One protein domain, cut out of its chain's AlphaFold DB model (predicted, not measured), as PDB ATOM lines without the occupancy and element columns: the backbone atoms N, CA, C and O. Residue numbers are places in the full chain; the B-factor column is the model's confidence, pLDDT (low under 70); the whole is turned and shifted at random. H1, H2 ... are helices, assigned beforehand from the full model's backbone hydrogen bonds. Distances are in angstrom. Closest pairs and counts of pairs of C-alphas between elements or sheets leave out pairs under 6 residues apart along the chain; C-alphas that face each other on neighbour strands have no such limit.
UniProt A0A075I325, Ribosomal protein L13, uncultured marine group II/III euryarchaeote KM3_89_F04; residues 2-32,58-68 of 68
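This is residues 2 to 32 and 58 to 68 of the 68 residues of the protein "Ribosomal protein L13" of uncultured marine group II/III euryarchaeote KM3_89_F04 (UniProt A0A075I325). A loose rod has the longest helix, H1, in its middle; past one end of H1 the chain turns and H2 runs back the opposite way, offset to one side of H1 and tilted 26 degrees to it, and short H3 lies crosswise beyond the other end. The printed part has 42 residues with three named helices, H1, H2, H3 in chain order, and no named strand: all helix. Its radius of gyration of the C-alphas is 12.4 A, and it spans 35 by 16 by 11 A.

Find C-alpha 2 at (174.063, 218.542, 215.177); from there H1, residues 2 to 12, runs 15.7 A. H2, residues 19 to 27, covers 12.8 A. H3, residues 58 to 63, ends at C-alpha 63, (180.821, 220.291, 206.168), after 8.7 A.

H1 and H2 are close but not clearly touching, their closest C-alphas, of Arg 11 and Phe 25, being 6.7 A apart; they run opposite ways at a shallow tilt of 26 degrees. At Pro 2, look for Ser 61: their C-alphas, 5.9 A apart, are the closest of H1 and H3, which are close but not clearly touching and about perpendicular at 80 degrees. H2 and H3 are apart. In H1, H2 and H3 every O i to N i+4 pair is within hydrogen-bond range.

The farthest C-alphas, of Pro 19 and Lys 63, are 35.1 A apart. Residues 33 to 57 are not printed; C-alphas 32 and 58 are 9.9 A apart across this cut. The link from H1 to H2 is short. Residues 67 to 68 have pLDDT under 70.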
ATOM      1  N   PRO A   2     175.155 217.564 215.155       80.50
ATOM      2  CA  PRO A   2     174.063 218.542 215.177       80.50
ATOM      3  C   PRO A   2     173.422 218.728 216.558       80.50
ATOM      4  O   PRO A   2     173.210 219.862 216.986       80.50
ATOM      5  N   HIS A   3     173.211 217.639 217.306       81.94
ATOM      6  CA  HIS A   3     172.634 217.689 218.654       81.94
ATOM      7  C   HIS A   3     173.484 218.507 219.633       81.94
ATOM      8  O   HIS A   3     172.947 219.287 220.417       81.94
ATOM      9  N   LEU A   4     174.817 218.393 219.571       83.50
ATOM     10  CA  LEU A   4     175.720 219.170 220.427       83.50
ATOM     11  C   LEU A   4     175.723 220.652 220.057       83.50
ATOM     12  O   LEU A   4     175.861 221.489 220.945       83.50
ATOM     13  N   MET A   5     175.563 220.982 218.772       84.56
ATOM     14  CA  MET A   5     175.476 222.378 218.334       84.56
ATOM     15  C   MET A   5     174.222 223.034 218.908       84.56
ATOM     16  O   MET A   5     174.325 224.077 219.548       84.56
ATOM     17  N   PHE A   6     173.071 222.369 218.790       85.62
ATOM     18  CA  PHE A   6     171.822 222.860 219.370       85.62
ATOM     19  C   PHE A   6     171.908 222.981 220.897       85.62
ATOM     20  O   PHE A   6     171.604 224.029 221.470       85.62
ATOM     21  N   LYS A   7     172.431 221.947 221.569       88.19
ATOM     22  CA  LYS A   7     172.618 221.961 223.025       88.19
ATOM     23  C   LYS A   7     173.554 223.094 223.468       88.19
ATOM     24  O   LYS A   7     173.327 223.714 224.506       88.19
ATOM     25  N   ARG A   8     174.582 223.418 222.677       88.50
ATOM     26  CA  ARG A   8     175.493 224.541 222.943       88.50
ATOM     27  C   ARG A   8     174.803 225.896 222.784       88.50
ATOM     28  O   ARG A   8     175.041 226.758 223.630       88.50
ATOM     29  N   SER A   9     173.943 226.065 221.779       89.00
ATOM     30  CA  SER A   9     173.130 227.277 221.616       89.00
ATOM     31  C   SER A   9     172.212 227.492 222.821       89.00
ATOM     32  O   SER A   9     172.221 228.571 223.409       89.00
ATOM     33  N   VAL A  10     171.513 226.446 223.279       87.56
ATOM     34  CA  VAL A  10     170.648 226.546 224.469       87.56
ATOM     35  C   VAL A  10     171.449 226.837 225.738       87.56
ATOM     36  O   VAL A  10     171.032 227.654 226.556       87.56
ATOM     37  N   ARG A  11     172.642 226.249 225.885       89.06
ATOM     38  CA  ARG A  11     173.545 226.570 227.001       89.06
ATOM     39  C   ARG A  11     173.909 228.058 227.045       89.06
ATOM     40  O   ARG A  11     174.068 228.587 228.136       89.06
ATOM     41  N   GLY A  12     174.077 228.709 225.893       88.75
ATOM     42  CA  GLY A  12     174.398 230.138 225.811       88.75
ATOM     43  C   GLY A  12     173.247 231.057 226.234       88.75
ATOM     44  O   GLY A  12     173.501 232.155 226.711       88.75
ATOM     45  N   MET A  13     172.001 230.590 226.114       91.00
ATOM     46  CA  MET A  13     170.792 231.344 226.479       91.00
ATOM     47  C   MET A  13     170.396 231.198 227.957       91.00
ATOM     48  O   MET A  13     169.459 231.844 228.416       91.00
ATOM     49  N   ILE A  14     171.084 230.340 228.715       89.06
ATOM     50  CA  ILE A  14     170.788 230.050 230.123       89.06
ATOM     51  C   ILE A  14     172.024 230.411 230.961       89.06
ATOM     52  O   ILE A  14     173.145 230.151 230.522       89.06
ATOM     53  N   PRO A  15     171.877 230.940 232.193       88.00
ATOM     54  CA  PRO A  15     173.002 231.202 233.097       88.00
ATOM     55  C   PRO A  15     173.628 229.896 233.629       88.00
ATOM     56  O   PRO A  15     173.506 229.551 234.806       88.00
ATOM     57  N   TYR A  16     174.316 229.154 232.756       86.81
ATOM     58  CA  TYR A  16     174.843 227.806 232.995       86.81
ATOM     59  C   TYR A  16     175.862 227.726 234.140       86.81
ATOM     60  O   TYR A  16     176.042 226.665 234.730       86.81
ATOM     61  N   GLN A  17     176.536 228.822 234.492       88.56
ATOM     62  CA  GLN A  17     177.486 228.813 235.609       88.56
ATOM     63  C   GLN A  17     176.777 228.664 236.967       88.56
ATOM     64  O   GLN A  17     177.316 228.035 237.884       88.56
ATOM     65  N   THR A  18     175.532 229.139 237.071       93.44
ATOM     66  CA  THR A  18     174.717 229.041 238.289       93.44
ATOM     67  C   THR A  18     174.147 227.629 238.492       93.44
ATOM     68  O   THR A  18     173.877 226.915 237.519       93.44
ATOM     69  N   PRO A  19     173.900 227.201 239.745       90.94
ATOM     70  CA  PRO A  19     173.280 225.905 240.026       90.94
ATOM     71  C   PRO A  19     171.866 225.789 239.431       90.94
ATOM     72  O   PRO A  19     171.515 224.739 238.892       90.94
ATOM     73  N   ARG A  20     171.083 226.880 239.430       90.94
ATOM     74  CA  ARG A  20     169.764 226.931 238.771       90.94
ATOM     75  C   ARG A  20     169.868 226.712 237.261       90.94
ATOM     76  O   ARG A  20     169.120 225.902 236.716       90.94
ATOM     77  N   GLY A  21     170.816 227.374 236.597       89.75
ATOM     78  CA  GLY A  21     171.041 227.196 235.162       89.75
ATOM     79  C   GLY A  21     171.511 225.787 234.801       89.75
ATOM     80  O   GLY A  21     171.022 225.216 233.828       89.75
ATOM     81  N   ARG A  22     172.376 225.166 235.620       88.88
ATOM     82  CA  ARG A  22     172.756 223.749 235.440       88.88
ATOM     83  C   ARG A  22     171.569 222.809 235.591       88.88
ATOM     84  O   ARG A  22     171.446 221.875 234.804       88.88
ATOM     85  N   ALA A  23     170.696 223.049 236.569       90.44
ATOM     86  CA  ALA A  23     169.486 222.253 236.750       90.44
ATOM     87  C   ALA A  23     168.540 222.380 235.545       90.44
ATOM     88  O   ALA A  23     168.027 221.374 235.070       90.44
ATOM     89  N   ALA A  24     168.358 223.590 235.005       89.88
ATOM     90  CA  ALA A  24     167.581 223.807 233.784       89.88
ATOM     91  C   ALA A  24     168.203 223.097 232.572       89.88
ATOM     92  O   ALA A  24     167.513 222.371 231.863       89.88
ATOM     93  N   PHE A  25     169.518 223.221 232.384       88.38
ATOM     94  CA  PHE A  25     170.225 222.581 231.278       88.38
ATOM     95  C   PHE A  25     170.173 221.046 231.329       88.38
ATOM     96  O   PHE A  25     170.117 220.400 230.287       88.38
ATOM     97  N   LYS A  26     170.155 220.452 232.531       86.75
ATOM     98  CA  LYS A  26     169.999 219.000 232.716       86.75
ATOM     99  C   LYS A  26     168.622 218.473 232.299       86.75
ATOM    100  O   LYS A  26     168.539 217.310 231.927       86.75
ATOM    101  N   ARG A  27     167.570 219.298 232.354       87.81
ATOM    102  CA  ARG A  27     166.212 218.903 231.930       87.81
ATOM    103  C   ARG A  27     166.085 218.781 230.411       87.81
ATOM    104  O   ARG A  27     165.197 218.087 229.935       87.81
ATOM    105  N   LEU A  28     166.963 219.440 229.657       87.25
ATOM    106  CA  LEU A  28     166.940 219.400 228.203       87.25
ATOM    107  C   LEU A  28     167.647 218.145 227.673       87.25
ATOM    108  O   LEU A  28     168.869 217.994 227.798       87.25
ATOM    109  N   ARG A  29     166.880 217.291 226.992       83.00
ATOM    110  CA  ARG A  29     167.384 216.173 226.193       83.00
ATOM    111  C   ARG A  29     167.285 216.529 224.709       83.00
ATOM    112  O   ARG A  29     166.291 217.096 224.276       83.00
ATOM    113  N   VAL A  30     168.355 216.270 223.961       84.50
ATOM    114  CA  VAL A  30     168.453 216.580 222.528       84.50
ATOM    115  C   VAL A  30     169.032 215.354 221.852       84.50
ATOM    116  O   VAL A  30     170.191 215.020 222.101       84.50
ATOM    117  N   ASP A  31     168.238 214.721 221.002       81.75
ATOM    118  CA  ASP A  31     168.597 213.513 220.268       81.75
ATOM    119  C   ASP A  31     168.524 213.791 218.750       81.75
ATOM    120  O   ASP A  31     167.879 214.744 218.310       81.75
ATOM    121  N   ILE A  32     169.244 213.005 217.941       76.88
ATOM    122  CA  ILE A  32     169.139 213.035 216.471       76.88
ATOM    123  C   ILE A  32     168.324 211.811 216.053       76.88
ATOM    124  O   ILE A  32     168.760 210.691 216.303       76.88
ATOM    125  N   GLY A  58     172.277 219.793 209.772       81.56
ATOM    126  CA  GLY A  58     172.875 218.587 209.205       81.56
ATOM    127  C   GLY A  58     173.982 218.913 208.204       81.56
ATOM    128  O   GLY A  58     175.094 218.399 208.338       81.56
ATOM    129  N   ASP A  59     173.717 219.827 207.267       82.62
ATOM    130  CA  ASP A  59     174.687 220.244 206.248       82.62
ATOM    131  C   ASP A  59     175.890 220.954 206.865       82.62
ATOM    132  O   ASP A  59     177.035 220.656 206.513       82.62
ATOM    133  N   VAL A  60     175.647 221.847 207.833       83.56
ATOM    134  CA  VAL A  60     176.718 222.520 208.583       83.56
ATOM    135  C   VAL A  60     177.594 221.489 209.281       83.56
ATOM    136  O   VAL A  60     178.819 221.532 209.169       83.56
ATOM    137  N   SER A  61     176.989 220.522 209.973       81.38
ATOM    138  CA  SER A  61     177.780 219.550 210.713       81.38
ATOM    139  C   SER A  61     178.523 218.573 209.792       81.38
ATOM    140  O   SER A  61     179.629 218.176 210.155       81.38
ATOM    141  N   ARG A  62     177.984 218.230 208.612       82.69
ATOM    142  CA  ARG A  62     178.672 217.411 207.597       82.69
ATOM    143  C   ARG A  62     179.877 218.149 207.002       82.69
ATOM    144  O   ARG A  62     180.954 217.570 206.910       82.69
ATOM    145  N   LYS A  63     179.724 219.437 206.669       84.88
ATOM    146  CA  LYS A  63     180.821 220.291 206.168       84.88
ATOM    147  C   LYS A  63     181.941 220.476 207.193       84.88
ATOM    148  O   LYS A  63     183.105 220.523 206.817       84.88
ATOM    149  N   LEU A  64     181.600 220.525 208.481       81.81
ATOM    150  CA  LEU A  64     182.563 220.606 209.586       81.81
ATOM    151  C   LEU A  64     183.260 219.268 209.905       81.81
ATOM    152  O   LEU A  64     183.982 219.179 210.895       81.81
ATOM    153  N   GLY A  65     183.047 218.220 209.101       80.56
ATOM    154  CA  GLY A  65     183.748 216.943 209.243       80.56
ATOM    155  C   GLY A  65     183.151 215.999 210.285       80.56
ATOM    156  O   GLY A  65     183.802 215.033 210.683       80.56
ATOM    157  N   ALA A  66     181.919 216.238 210.740       74.94
ATOM    158  CA  ALA A  66     181.249 215.252 211.571       74.94
ATOM    159  C   ALA A  66     180.878 214.029 210.716       74.94
ATOM    160  O   ALA A  66     180.143 214.141 209.735       74.94
ATOM    161  N   LYS A  67     181.403 212.868 211.108       63.19
ATOM    162  CA  LYS A  67     180.975 211.559 210.612       63.19
ATOM    163  C   LYS A  67     179.783 211.105 211.458       63.19
ATOM    164  O   LYS A  67     179.880 211.138 212.687       63.19
ATOM    165  N   PHE A  68     178.679 210.757 210.806       62.53
ATOM    166  CA  PHE A  68     177.473 210.176 211.409       62.53
ATOM    167  C   PHE A  68     177.217 208.830 210.767       62.53
ATOM    168  O   PHE A  68     177.453 208.754 209.538       62.53
TER     169      PHE A  68